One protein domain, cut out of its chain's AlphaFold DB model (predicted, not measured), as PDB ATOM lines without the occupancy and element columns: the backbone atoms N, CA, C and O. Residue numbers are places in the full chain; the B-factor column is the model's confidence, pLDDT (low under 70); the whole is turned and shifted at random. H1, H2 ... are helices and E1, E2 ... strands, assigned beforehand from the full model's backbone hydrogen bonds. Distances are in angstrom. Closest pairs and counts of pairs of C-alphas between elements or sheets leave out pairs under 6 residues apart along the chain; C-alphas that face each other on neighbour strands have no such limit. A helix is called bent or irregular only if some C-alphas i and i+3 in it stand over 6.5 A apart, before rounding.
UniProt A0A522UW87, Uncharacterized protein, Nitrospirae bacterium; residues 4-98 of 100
ATOM      1  N   SER A   4      64.893 -42.328 174.422       87.62
ATOM      2  CA  SER A   4      64.466 -42.994 175.662       87.62
ATOM      3  C   SER A   4      64.736 -44.492 175.664       87.62
ATOM      4  O   SER A   4      65.039 -45.035 176.720       87.62
ATOM      5  N   LEU A   5      64.693 -45.148 174.506       91.25
ATOM      6  CA  LEU A   5      64.978 -46.575 174.382       91.25
ATOM      7  C   LEU A   5      66.462 -46.899 174.649       91.25
ATOM      8  O   LEU A   5      66.720 -47.671 175.572       91.25
ATOM      9  N   PRO A   6      67.450 -46.287 173.959       92.88
ATOM     10  CA  PRO A   6      68.859 -46.536 174.268       92.88
ATOM     11  C   PRO A   6      69.234 -46.069 175.681       92.88
ATOM     12  O   PRO A   6      70.019 -46.730 176.351       92.88
ATOM     13  N   ILE A   7      68.628 -44.987 176.184       92.12
ATOM     14  CA  ILE A   7      68.800 -44.575 177.583       92.12
ATOM     15  C   ILE A   7      68.282 -45.664 178.529       92.12
ATOM     16  O   ILE A   7      69.000 -46.049 179.442       92.12
ATOM     17  N   SER A   8      67.088 -46.216 178.302       90.69
ATOM     18  CA  SER A   8      66.543 -47.303 179.133       90.69
ATOM     19  C   SER A   8      67.438 -48.547 179.108       90.69
ATOM     20  O   SER A   8      67.610 -49.198 180.135       90.69
ATOM     21  N   MET A   9      68.080 -48.839 177.971       92.94
ATOM     22  CA  MET A   9      69.068 -49.919 177.863       92.94
ATOM     23  C   MET A   9      70.322 -49.648 178.698       92.94
ATOM     24  O   MET A   9      70.823 -50.547 179.361       92.94
ATOM     25  N   ILE A  10      70.814 -48.410 178.722       91.94
ATOM     26  CA  ILE A  10      71.920 -48.032 179.613       91.94
ATOM     27  C   ILE A  10      71.478 -48.163 181.076       91.94
ATOM     28  O   ILE A  10      72.209 -48.704 181.904       91.94
ATOM     29  N   PHE A  11      70.260 -47.716 181.392       90.56
ATOM     30  CA  PHE A  11      69.728 -47.782 182.745       90.56
ATOM     31  C   PHE A  11      69.533 -49.215 183.231       90.56
ATOM     32  O   PHE A  11      69.884 -49.449 184.370       90.56
ATOM     33  N   VAL A  12      69.086 -50.185 182.421       92.00
ATOM     34  CA  VAL A  12      69.016 -51.588 182.887       92.00
ATOM     35  C   VAL A  12      70.397 -52.187 183.150       92.00
ATOM     36  O   VAL A  12      70.529 -53.101 183.952       92.00
ATOM     37  N   VAL A  13      71.451 -51.699 182.498       91.75
ATOM     38  CA  VAL A  13      72.809 -52.209 182.738       91.75
ATOM     39  C   VAL A  13      73.385 -51.647 184.035       91.75
ATOM     40  O   VAL A  13      74.007 -52.385 184.793       91.75
ATOM     41  N   VAL A  14      73.185 -50.352 184.282       89.12
ATOM     42  CA  VAL A  14      73.839 -49.623 185.383       89.12
ATOM     43  C   VAL A  14      72.956 -49.519 186.632       89.12
ATOM     44  O   VAL A  14      73.461 -49.439 187.748       89.12
ATOM     45  N   TYR A  15      71.637 -49.539 186.460       84.69
ATOM     46  CA  TYR A  15      70.631 -49.355 187.500       84.69
ATOM     47  C   TYR A  15      69.576 -50.464 187.465       84.69
ATOM     48  O   TYR A  15      69.388 -51.177 186.482       84.69
ATOM     49  N   ARG A  16      68.843 -50.595 188.571       83.19
ATOM     50  CA  ARG A  16      67.638 -51.418 188.616       83.19
ATOM     51  C   ARG A  16      66.563 -50.779 187.742       83.19
ATOM     52  O   ARG A  16      66.044 -49.720 188.076       83.19
ATOM     53  N   PHE A  17      66.241 -51.424 186.630       85.69
ATOM     54  CA  PHE A  17      65.174 -51.006 185.733       85.69
ATOM     55  C   PHE A  17      63.948 -51.895 185.955       85.69
ATOM     56  O   PHE A  17      64.097 -53.115 186.092       85.69
ATOM     57  N   PRO A  18      62.740 -51.319 186.028       86.25
ATOM     58  CA  PRO A  18      61.552 -52.113 186.267       86.25
ATOM     59  C   PRO A  18      61.168 -52.876 184.994       86.25
ATOM     60  O   PRO A  18      61.024 -52.301 183.914       86.25
ATOM     61  N   ILE A  19      61.020 -54.193 185.123       86.94
ATOM     62  CA  ILE A  19      60.573 -55.076 184.048       86.94
ATOM     63  C   ILE A  19      59.147 -55.526 184.373       86.94
ATOM     64  O   ILE A  19      58.932 -56.120 185.434       86.94
ATOM     65  N   PRO A  20      58.167 -55.284 183.482       85.44
ATOM     66  CA  PRO A  20      56.804 -55.760 183.682       85.44
ATOM     67  C   PRO A  20      56.798 -57.263 183.967       85.44
ATOM     68  O   PRO A  20      57.414 -58.031 183.231       85.44
ATOM     69  N   PHE A  21      56.129 -57.667 185.049       82.06
ATOM     70  CA  PHE A  21      56.020 -59.063 185.507       82.06
ATOM     71  C   PHE A  21      57.339 -59.747 185.926       82.06
ATOM     72  O   PHE A  21      57.313 -60.907 186.323       82.06
ATOM     73  N   GLY A  22      58.479 -59.047 185.868       79.44
ATOM     74  CA  GLY A  22      59.803 -59.548 186.270       79.44
ATOM     75  C   GLY A  22      60.443 -58.783 187.435       79.44
ATOM     76  O   GLY A  22      61.529 -59.152 187.882       79.44
ATOM     77  N   GLY A  23      59.798 -57.716 187.917       83.62
ATOM     78  CA  GLY A  23      60.309 -56.859 188.988       83.62
ATOM     79  C   GLY A  23      61.509 -56.006 188.559       83.62
ATOM     80  O   GLY A  23      61.791 -55.823 187.372       83.62
ATOM     81  N   TYR A  24      62.230 -55.456 189.536       84.44
ATOM     82  CA  TYR A  24      63.429 -54.653 189.289       84.44
ATOM     83  C   TYR A  24      64.644 -55.521 188.985       84.44
ATOM     84  O   TYR A  24      65.184 -56.200 189.860       84.44
ATOM     85  N   SER A  25      65.125 -55.429 187.750       87.19
ATOM     86  CA  SER A  25      66.259 -56.209 187.259       87.19
ATOM     87  C   SER A  25      67.363 -55.302 186.727       87.19
ATOM     88  O   SER A  25      67.126 -54.150 186.365       87.19
ATOM     89  N   HIS A  26      68.592 -55.814 186.716       90.56
ATOM     90  CA  HIS A  26      69.750 -55.101 186.179       90.56
ATOM     91  C   HIS A  26      70.794 -56.076 185.630       90.56
ATOM     92  O   HIS A  26      70.916 -57.199 186.123       90.56
ATOM     93  N   GLY A  27      71.533 -55.649 184.609       91.00
ATOM     94  CA  GLY A  27      72.568 -56.429 183.934       91.00
ATOM     95  C   GLY A  27      72.333 -56.584 182.432       91.00
ATOM     96  O   GLY A  27      71.215 -56.446 181.927       91.00
ATOM     97  N   LEU A  28      73.409 -56.901 181.706       93.00
ATOM     98  CA  LEU A  28      73.398 -57.073 180.247       93.00
ATOM     99  C   LEU A  28      72.410 -58.153 179.789       93.00
ATOM    100  O   LEU A  28      71.785 -58.010 178.742       93.00
ATOM    101  N   GLN A  29      72.211 -59.198 180.596       92.50
ATOM    102  CA  GLN A  29      71.275 -60.280 180.304       92.50
ATOM    103  C   GLN A  29      69.818 -59.810 180.202       92.50
ATOM    104  O   GLN A  29      69.023 -60.491 179.567       92.50
ATOM    105  N   PHE A  30      69.459 -58.644 180.752       91.44
ATOM    106  CA  PHE A  30      68.092 -58.114 180.725       91.44
ATOM    107  C   PHE A  30      67.851 -57.055 179.637       91.44
ATOM    108  O   PHE A  30      66.718 -56.605 179.472       91.44
ATOM    109  N   ILE A  31      68.869 -56.683 178.845       93.00
ATOM    110  CA  ILE A  31      68.732 -55.697 177.750       93.00
ATOM    111  C   ILE A  31      67.608 -56.066 176.777       93.00
ATOM    112  O   ILE A  31      66.875 -55.193 176.316       93.00
ATOM    113  N   HIS A  32      67.449 -57.357 176.483       92.50
ATOM    114  CA  HIS A  32      66.455 -57.841 175.525       92.50
ATOM    115  C   HIS A  32      65.004 -57.620 175.989       92.50
ATOM    116  O   HIS A  32      64.101 -57.596 175.158       92.50
ATOM    117  N   LEU A  33      64.774 -57.410 177.291       93.06
ATOM    118  CA  LEU A  33      63.453 -57.132 177.865       93.06
ATOM    119  C   LEU A  33      63.108 -55.635 177.857       93.06
ATOM    120  O   LEU A  33      61.941 -55.265 177.997       93.06
ATOM    121  N   VAL A  34      64.100 -54.761 177.647       92.31
ATOM    122  CA  VAL A  34      63.922 -53.301 177.657       92.31
ATOM    123  C   VAL A  34      62.916 -52.813 176.616       92.31
ATOM    124  O   VAL A  34      62.112 -51.964 176.981       92.31
ATOM    125  N   PRO A  35      62.875 -53.305 175.360       93.12
ATOM    126  CA  PRO A  35      61.875 -52.846 174.395       93.12
ATOM    127  C   PRO A  35      60.432 -53.101 174.849       93.12
ATOM    128  O   PRO A  35      59.572 -52.243 174.667       93.12
ATOM    129  N   ILE A  36      60.173 -54.248 175.485       92.56
ATOM    130  CA  ILE A  36      58.845 -54.608 176.003       92.56
ATOM    131  C   ILE A  36      58.486 -53.713 177.188       92.56
ATOM    132  O   ILE A  36      57.404 -53.130 177.220       92.56
ATOM    133  N   ALA A  37      59.411 -53.553 178.137       90.56
ATOM    134  CA  ALA A  37      59.226 -52.663 179.277       90.56
ATOM    135  C   ALA A  37      59.016 -51.205 178.833       90.56
ATOM    136  O   ALA A  37      58.122 -50.519 179.317       90.56
ATOM    137  N   TRP A  38      59.793 -50.750 177.853       92.06
ATOM    138  CA  TRP A  38      59.669 -49.432 177.252       92.06
ATOM    139  C   TRP A  38      58.281 -49.224 176.643       92.06
ATOM    140  O   TRP A  38      57.631 -48.239 176.976       92.06
ATOM    141  N   LEU A  39      57.788 -50.162 175.824       92.44
ATOM    142  CA  LEU A  39      56.433 -50.093 175.267       92.44
ATOM    143  C   LEU A  39      55.368 -50.046 176.365       92.44
ATOM    144  O   LEU A  39      54.477 -49.203 176.302       92.44
ATOM    145  N   PHE A  40      55.500 -50.890 177.390       91.31
ATOM    146  CA  PHE A  40      54.590 -50.909 178.531       91.31
ATOM    147  C   PHE A  40      54.502 -49.527 179.196       91.31
ATOM    148  O   PHE A  40      53.430 -48.928 179.234       91.31
ATOM    149  N   TYR A  41      55.626 -48.952 179.635       88.94
ATOM    150  CA  TYR A  41      55.619 -47.635 180.290       88.94
ATOM    151  C   TYR A  41      55.217 -46.494 179.354       88.94
ATOM    152  O   TYR A  41      54.611 -45.514 179.793       88.94
ATOM    153  N   MET A  42      55.504 -46.613 178.058       90.81
ATOM    154  CA  MET A  42      55.024 -45.659 177.065       90.81
ATOM    155  C   MET A  42      53.494 -45.669 176.963       90.81
ATOM    156  O   MET A  42      52.892 -44.591 176.959       90.81
ATOM    157  N   SER A  43      52.865 -46.849 176.968       90.94
ATOM    158  CA  SER A  43      51.405 -47.013 176.967       90.94
ATOM    159  C   SER A  43      50.730 -46.463 178.227       90.94
ATOM    160  O   SER A  43      49.624 -45.939 178.133       90.94
ATOM    161  N   PHE A  44      51.401 -46.489 179.384       88.38
ATOM    162  CA  PHE A  44      50.903 -45.911 180.644       88.38
ATOM    163  C   PHE A  44      51.170 -44.401 180.800       88.38
ATOM    164  O   PHE A  44      51.167 -43.869 181.906       88.38
ATOM    165  N   GLY A  45      51.392 -43.684 179.694       87.00
ATOM    166  CA  GLY A  45      51.539 -42.224 179.693       87.00
ATOM    167  C   GLY A  45      52.971 -41.724 179.508       87.00
ATOM    168  O   GLY A  45      53.175 -40.513 179.404       87.00
ATOM    169  N   GLY A  46      53.960 -42.615 179.364       88.50
ATOM    170  CA  GLY A  46      55.331 -42.230 179.016       88.50
ATOM    171  C   GLY A  46      55.406 -41.417 177.717       88.50
ATOM    172  O   GLY A  46      56.179 -40.459 177.637       88.50
ATOM    173  N   PHE A  47      54.540 -41.712 176.736       90.19
ATOM    174  CA  PHE A  47      54.417 -40.906 175.515       90.19
ATOM    175  C   PHE A  47      54.043 -39.453 175.811       90.19
ATOM    176  O   PHE A  47      54.684 -38.542 175.294       90.19
ATOM    177  N   ILE A  48      53.041 -39.239 176.665       91.94
ATOM    178  CA  ILE A  48      52.535 -37.908 177.019       91.94
ATOM    179  C   ILE A  48      53.649 -37.113 177.705       91.94
ATOM    180  O   ILE A  48      53.979 -36.007 177.278       91.94
ATOM    181  N   VAL A  49      54.295 -37.708 178.711       90.88
ATOM    182  CA  VAL A  49      55.369 -37.054 179.472       90.88
ATOM    183  C   VAL A  49      56.544 -36.677 178.571       90.88
ATOM    184  O   VAL A  49      57.013 -35.539 178.607       90.88
ATOM    185  N   LEU A  50      57.017 -37.601 177.727       91.56
ATOM    186  CA  LEU A  50      58.158 -37.329 176.852       91.56
ATOM    187  C   LEU A  50      57.831 -36.368 175.712       91.56
ATOM    188  O   LEU A  50      58.711 -35.610 175.303       91.56
ATOM    189  N   PHE A  51      56.607 -36.406 175.188       92.00
ATOM    190  CA  PHE A  51      56.174 -35.512 174.121       92.00
ATOM    191  C   PHE A  51      56.074 -34.073 174.628       92.00
ATOM    192  O   PHE A  51      56.781 -33.197 174.130       92.00
ATOM    193  N   PHE A  52      55.267 -33.836 175.666       93.69
ATOM    194  CA  PHE A  52      55.067 -32.491 176.206       93.69
ATOM    195  C   PHE A  52      56.323 -31.951 176.886       93.69
ATOM    196  O   PHE A  52      56.678 -30.792 176.685       93.69
ATOM    197  N   GLY A  53      57.043 -32.787 177.635       90.88
ATOM    198  CA  GLY A  53      58.292 -32.382 178.270       90.88
ATOM    199  C   GLY A  53      59.390 -32.051 177.258       90.88
ATOM    200  O   GLY A  53      60.050 -31.021 177.377       90.88
ATOM    201  N   GLY A  54      59.533 -32.861 176.204       91.19
ATOM    202  CA  GLY A  54      60.455 -32.573 175.104       91.19
ATOM    203  C   GLY A  54      60.098 -31.282 174.361       91.19
ATOM    204  O   GLY A  54      60.979 -30.457 174.114       91.19
ATOM    205  N   ALA A  55      58.813 -31.069 174.065       92.19
ATOM    206  CA  ALA A  55      58.328 -29.845 173.430       92.19
ATOM    207  C   ALA A  55      58.598 -28.603 174.295       92.19
ATOM    208  O   ALA A  55      59.089 -27.594 173.791       92.19
ATOM    209  N   LEU A  56      58.354 -28.692 175.607       94.38
ATOM    210  CA  LEU A  56      58.609 -27.606 176.551       94.38
ATOM    211  C   LEU A  56      60.101 -27.252 176.625       94.38
ATOM    212  O   LEU A  56      60.460 -26.077 176.576       94.38
ATOM    213  N   VAL A  57      60.979 -28.256 176.692       92.62
ATOM    214  CA  VAL A  57      62.436 -28.044 176.677       92.62
ATOM    215  C   VAL A  57      62.878 -27.387 175.371       92.62
ATOM    216  O   VAL A  57      63.638 -26.417 175.403       92.62
ATOM    217  N   GLY A  58      62.368 -27.867 174.233       91.50
ATOM    218  CA  GLY A  58      62.627 -27.273 172.922       91.50
ATOM    219  C   GLY A  58      62.236 -25.795 172.874       91.50
ATOM    220  O   GLY A  58      63.069 -24.956 172.539       91.50
ATOM    221  N   TYR A  59      61.020 -25.474 173.318       93.12
ATOM    222  CA  TYR A  59      60.492 -24.111 173.369       93.12
ATOM    223  C   TYR A  59      61.312 -23.173 174.269       93.12
ATOM    224  O   TYR A  59      61.612 -22.035 173.899       93.12
ATOM    225  N   ILE A  60      61.722 -23.639 175.455       92.88
ATOM    226  CA  ILE A  60      62.551 -22.848 176.378       92.88
ATOM    227  C   ILE A  60      63.914 -22.535 175.752       92.88
ATOM    228  O   ILE A  60      64.416 -21.415 175.877       92.88
ATOM    229  N   ILE A  61      64.528 -23.514 175.086       92.38
ATOM    230  CA  ILE A  61      65.850 -23.358 174.471       92.38
ATOM    231  C   ILE A  61      65.782 -22.469 173.231       92.38
ATOM    232  O   ILE A  61      66.681 -21.644 173.034       92.38
ATOM    233  N   GLU A  62      64.725 -22.608 172.432       92.00
ATOM    234  CA  GLU A  62      64.447 -21.769 171.268       92.00
ATOM    235  C   GLU A  62      64.389 -20.289 171.655       92.00
ATOM    236  O   GLU A  62      65.103 -19.479 171.069       92.00
ATOM    237  N   LYS A  63      63.651 -19.946 172.717       91.81
ATOM    238  CA  LYS A  63      63.566 -18.563 173.214       91.81
ATOM    239  C   LYS A  63      64.883 -17.993 173.745       91.81
ATOM    240  O   LYS A  63      65.038 -16.778 173.804       91.81
ATOM    241  N   ARG A  64      65.809 -18.844 174.192       89.69
ATOM    242  CA  ARG A  64      67.054 -18.426 174.865       89.69
ATOM    243  C   ARG A  64      68.284 -18.431 173.961       89.69
ATOM    244  O   ARG A  64      69.350 -18.012 174.406       89.69
ATOM    245  N   THR A  65      68.176 -18.930 172.732       87.69
ATOM    246  CA  THR A  65      69.338 -19.123 171.857       87.69
ATOM    247  C   THR A  65      69.142 -18.389 170.535       87.69
ATOM    248  O   THR A  65      68.395 -18.852 169.680       87.69
ATOM    249  N   ALA A  66      69.843 -17.264 170.360       80.62
ATOM    250  CA  ALA A  66      69.802 -16.466 169.129       80.62
ATOM    251  C   ALA A  66      70.577 -17.105 167.956       80.62
ATOM    252  O   ALA A  66      70.259 -16.870 166.797       80.62
ATOM    253  N   ASP A  67      71.590 -17.920 168.256       89.19
ATOM    254  CA  ASP A  67      72.436 -18.598 167.267       89.19
ATOM    255  C   ASP A  67      71.768 -19.896 166.779       89.19
ATOM    256  O   ASP A  67      71.577 -20.837 167.556       89.19
ATOM    257  N   GLU A  68      71.424 -19.959 165.491       84.69
ATOM    258  CA  GLU A  68      70.695 -21.088 164.902       84.69
ATOM    259  C   GLU A  68      71.453 -22.420 164.962       84.69
ATOM    260  O   GLU A  68      70.838 -23.470 165.191       84.69
ATOM    261  N   ASN A  69      72.781 -22.392 164.806       85.25
ATOM    262  CA  ASN A  69      73.608 -23.598 164.848       85.25
ATOM    263  C   ASN A  69      73.698 -24.134 166.277       85.25
ATOM    264  O   ASN A  69      73.540 -25.334 166.515       85.25
ATOM    265  N   LYS A  70      73.865 -23.243 167.261       89.56
ATOM    266  CA  LYS A  70      73.852 -23.639 168.679       89.56
ATOM    267  C   LYS A  70      72.460 -24.050 169.150       89.56
ATOM    268  O   LYS A  70      72.360 -24.899 170.037       89.56
ATOM    269  N   ARG A  71      71.394 -23.499 168.562       88.44
ATOM    270  CA  ARG A  71      69.999 -23.809 168.911       88.44
ATOM    271  C   ARG A  71      69.676 -25.279 168.668       88.44
ATOM    272  O   ARG A  71      69.239 -25.944 169.602       88.44
ATOM    273  N   LYS A  72      69.955 -25.810 167.470       88.00
ATOM    274  CA  LYS A  72      69.690 -27.229 167.148       88.00
ATOM    275  C   LYS A  72      70.414 -28.168 168.115       88.00
ATOM    276  O   LYS A  72      69.787 -29.042 168.708       88.00
ATOM    277  N   THR A  73      71.704 -27.935 168.344       90.00
ATOM    278  CA  THR A  73      72.510 -28.755 169.260       90.00
ATOM    279  C   THR A  73      71.993 -28.688 170.696       90.00
ATOM    280  O   THR A  73      71.858 -29.722 171.348       90.00
ATOM    281  N   ARG A  74      71.634 -27.497 171.189       91.00
ATOM    282  CA  ARG A  74      71.076 -27.338 172.539       91.00
ATOM    283  C   ARG A  74      69.721 -28.014 172.691       91.00
ATOM    284  O   ARG A  74      69.517 -28.670 173.706       91.00
ATOM    285  N   ILE A  75      68.825 -27.905 171.707       89.62
ATOM    286  CA  ILE A  75      67.515 -28.575 171.741       89.62
ATOM    287  C   ILE A  75      67.702 -30.093 171.827       89.62
ATOM    288  O   ILE A  75      67.080 -30.738 172.673       89.62
ATOM    289  N   THR A  76      68.598 -30.660 171.014       89.38
ATOM    290  CA  THR A  76      68.896 -32.099 171.038       89.38
ATOM    291  C   THR A  76      69.469 -32.531 172.386       89.38
ATOM    292  O   THR A  76      68.950 -33.466 172.994       89.38
ATOM    293  N   ILE A  77      70.485 -31.826 172.897       90.50
ATOM    294  CA  ILE A  77      71.102 -32.135 174.196       90.50
ATOM    295  C   ILE A  77      70.077 -32.009 175.328       90.50
ATOM    296  O   ILE A  77      69.944 -32.921 176.139       90.50
ATOM    297  N   GLY A  78      69.304 -30.922 175.361       90.38
ATOM    298  CA  GLY A  78      68.261 -30.708 176.363       90.38
ATOM    299  C   GLY A  78      67.202 -31.809 176.344       90.38
ATOM    300  O   GLY A  78      66.810 -32.307 177.397       90.38
ATOM    301  N   SER A  79      66.795 -32.254 175.154       88.88
ATOM    302  CA  SER A  79      65.832 -33.348 174.991       88.88
ATOM    303  C   SER A  79      66.385 -34.690 175.480       88.88
ATOM    304  O   SER A  79      65.649 -35.476 176.081       88.88
ATOM    305  N   ILE A  80      67.674 -34.962 175.246       90.44
ATOM    306  CA  ILE A  80      68.363 -36.161 175.750       90.44
ATOM    307  C   ILE A  80      68.440 -36.120 177.277       90.44
ATOM    308  O   ILE A  80      68.064 -37.097 177.919       90.44
ATOM    309  N   ILE A  81      68.854 -34.988 177.857       92.31
ATOM    310  CA  ILE A  81      68.947 -34.807 179.313       92.31
ATOM    311  C   ILE A  81      67.576 -34.996 179.962       92.31
ATOM    312  O   ILE A  81      67.448 -35.786 180.893       92.31
ATOM    313  N   PHE A  82      66.536 -34.338 179.443       92.81
ATOM    314  CA  PHE A  82      65.173 -34.497 179.951       92.81
ATOM    315  C   PHE A  82      64.717 -35.957 179.901       92.81
ATOM    316  O   PHE A  82      64.162 -36.477 180.866       92.81
ATOM    317  N   THR A  83      65.007 -36.643 178.794       91.62
ATOM    318  CA  THR A  83      64.681 -38.062 178.644       91.62
ATOM    319  C   THR A  83      65.435 -38.926 179.659       91.62
ATOM    320  O   THR A  83      64.833 -39.812 180.257       91.62
ATOM    321  N   ALA A  84      66.726 -38.668 179.884       90.19
ATOM    322  CA  ALA A  84      67.533 -39.385 180.869       90.19
ATOM    323  C   ALA A  84      66.996 -39.201 182.291       90.19
ATOM    324  O   ALA A  84      66.898 -40.171 183.036       90.19
ATOM    325  N   VAL A  85      66.579 -37.982 182.638       91.31
ATOM    326  CA  VAL A  85      65.944 -37.688 183.927       91.31
ATOM    327  C   VAL A  85      64.617 -38.433 184.059       91.31
ATOM    328  O   VAL A  85      64.407 -39.116 185.055       91.31
ATOM    329  N   ALA A  86      63.746 -38.372 183.048       89.94
ATOM    330  CA  ALA A  86      62.448 -39.048 183.070       89.94
ATOM    331  C   ALA A  86      62.576 -40.578 183.207       89.94
ATOM    332  O   ALA A  86      61.866 -41.193 184.000       89.94
ATOM    333  N   VAL A  87      63.511 -41.196 182.478       87.81
ATOM    334  CA  VAL A  87      63.811 -42.633 182.606       87.81
ATOM    335  C   VAL A  87      64.439 -42.947 183.968       87.81
ATOM    336  O   VAL A  87      64.097 -43.950 184.591       87.81
ATOM    337  N   GLY A  88      65.309 -42.072 184.475       85.94
ATOM    338  CA  GLY A  88      65.888 -42.206 185.811       85.94
ATOM    339  C   GLY A  88      64.839 -42.186 186.923       85.94
ATOM    340  O   GLY A  88      64.943 -42.965 187.867       85.94
ATOM    341  N   PHE A  89      63.783 -41.379 186.788       86.81
ATOM    342  CA  PHE A  89      62.653 -41.396 187.719       86.81
ATOM    343  C   PHE A  89      61.969 -42.768 187.781       86.81
ATOM    344  O   PHE A  89      61.687 -43.242 188.876       86.81
ATOM    345  N   LEU A  90      61.773 -43.443 186.643       80.81
ATOM    346  CA  LEU A  90      61.242 -44.816 186.603       80.81
ATOM    347  C   LEU A  90      62.169 -45.820 187.306       80.81
ATOM    348  O   LEU A  90      61.698 -46.692 188.037       80.81
ATOM    349  N   ALA A  91      63.483 -45.680 187.123       77.81
ATOM    350  CA  ALA A  91      64.476 -46.548 187.759       77.81
ATOM    351  C   ALA A  91      64.566 -46.353 189.287       77.81
ATOM    352  O   ALA A  91      64.950 -47.267 190.010       77.81
ATOM    353  N   ILE A  92      64.208 -45.168 189.794       80.44
ATOM    354  CA  ILE A  92      64.244 -44.836 191.229       80.44
ATOM    355  C   ILE A  92      62.857 -44.968 191.880       80.44
ATOM    356  O   ILE A  92      62.755 -44.913 193.102       80.44
ATOM    357  N   LEU A  93      61.801 -45.189 191.092       73.62
ATOM    358  CA  LEU A  93      60.410 -45.208 191.552       73.62
ATOM    359  C   LEU A  93      60.178 -46.177 192.732       73.62
ATOM    360  O   LEU A  93      59.454 -45.826 193.659       73.62
ATOM    361  N   ASP A  94      60.886 -47.312 192.756       69.56
ATOM    362  CA  ASP A  94      60.930 -48.282 193.869       69.56
ATOM    363  C   ASP A  94      61.223 -47.615 195.223       69.56
ATOM    364  O   ASP A  94      60.592 -47.873 196.242       69.56
ATOM    365  N   LYS A  95      62.168 -46.668 195.234       68.88
ATOM    366  CA  LYS A  95      62.586 -45.966 196.452       68.88
ATOM    367  C   LYS A  95      61.560 -44.944 196.933       68.88
ATOM    368  O   LYS A  95      61.651 -44.503 198.073       68.88
ATOM    369  N   ILE A  96      60.651 -44.517 196.057       68.81
ATOM    370  CA  ILE A  96      59.667 -43.470 196.346       68.81
ATOM    371  C   ILE A  96      58.341 -44.092 196.787       68.81
ATOM    372  O   ILE A  96      57.715 -43.577 197.708       68.81
ATOM    373  N   ILE A  97      57.912 -45.180 196.142       67.31
ATOM    374  CA  ILE A  97      56.566 -45.746 196.332       67.31
ATOM    375  C   ILE A  97      56.606 -47.171 196.928       67.31
ATOM    376  O   ILE A  97      55.572 -47.688 197.341       67.31
ATOM    377  N   GLY A  98      57.797 -47.764 197.067       59.28
ATOM    378  CA  GLY A  98      58.017 -49.094 197.634       59.28
ATOM    379  C   GLY A  98      58.101 -50.206 196.578       59.28
ATOM    380  O   GLY A  98      57.693 -49.998 195.432       59.28
TER     381      GLY A  98
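This is residues 4 to 98 of the 100 residues of an uncharacterized protein of Nitrospirae bacterium (UniProt A0A522UW87). A long helical hairpin, made by H2b and H3 side by side, runs out from a small head. The head is built of H1, the arm H2a and the tiny two-strand hairpin E1 and E2, and the far part of H3 reaches into it, with residues 80 to 91 on H1. The printed part has 95 residues, with three named helices and two named strands in the order H1, E1, E2, H2, H3; the sheet, E1 next to E2, is antiparallel, and the class is mostly helix. The whole is only just loose, close to compact, with a radius of gyration of the C-alphas of 15.0 A, and only just elongated, spanning 47 by 24 by 22 A.

H1, residues 4 to 14, is followed by E1, residues 17 to 19, and E2, residues 23 to 25. E1 and E2 form a hairpin, antiparallel at 133 degrees, with N 17 and O 25 at 2.9 A and N 23 and O 19 at 3.1 A, within hydrogen-bond range. H2, residues 28 to 64, was assigned as one helix by its hydrogen bonds but is bent: C-alphas 44 and 47 are 8.0 A apart. Its arms, H2a, residues 28 to 44, and H2b, residues 47 to 64, are about perpendicular, at 86 degrees, and near each other, with 5 pairs of C-alphas within 10 A. H1 and H2a touch, closest at the C-alphas of Val 13 and Leu 28, 5.5 A, and run opposite ways at a steep tilt of 43 degrees. The closest C-alphas of E1 and H2a are those of Ile 19 and Ala 37, 5.5 A. H3, residues 68 to 97, touches H2b, closest at the C-alphas of Gly 58 and Ile 75, 5.2 A; the two form a helical hairpin, opposite ways at a steep tilt of 39 degrees. With residues 80 to 91 alone H3 touches H1, closest at the C-alphas of Ser 4 and Thr 83, 5.8 A, the same way at a steep tilt of 50 degrees. The closest C-alphas of E1 and H3 are those of Phe 17 and Ala 91, 4.9 A. H2a and H3 are apart, and so are H1 and H2b. Every O i to N i+4 pair is within hydrogen-bond range in H1 and H2b; in H2a 8 of 13 are, in H3 22 of 26.

H1 begins at C-alpha 4, (64.466, -42.994, 175.662), and is 15.0 A long; E1 measures 6.4 A and E2 6.2 A. H2a, 25.1 A, has a kink of 43 degrees near residue 35 and is irregular, with C-alphas 29 and 32 at 7.2 A. H2b, 25.8 A, ends at C-alpha 64, (67.054, -18.426, 174.865). H3, 42.4 A, has a kink of 45 degrees near residue 91, is irregular with C-alphas 91 and 94 at 7.3 A, and ends at C-alpha 97, (56.566, -45.746, 196.332).

The two C-alphas farthest apart are those of Phe 21 and Ala 66, 47.7 A. The printed part has no cut, and the links H1 to E1, E1 to E2, E2 to H2 and H2 to H3 are tight. The mean pLDDT of the printed part is 88.1, and residues 94 to 98 are under 70.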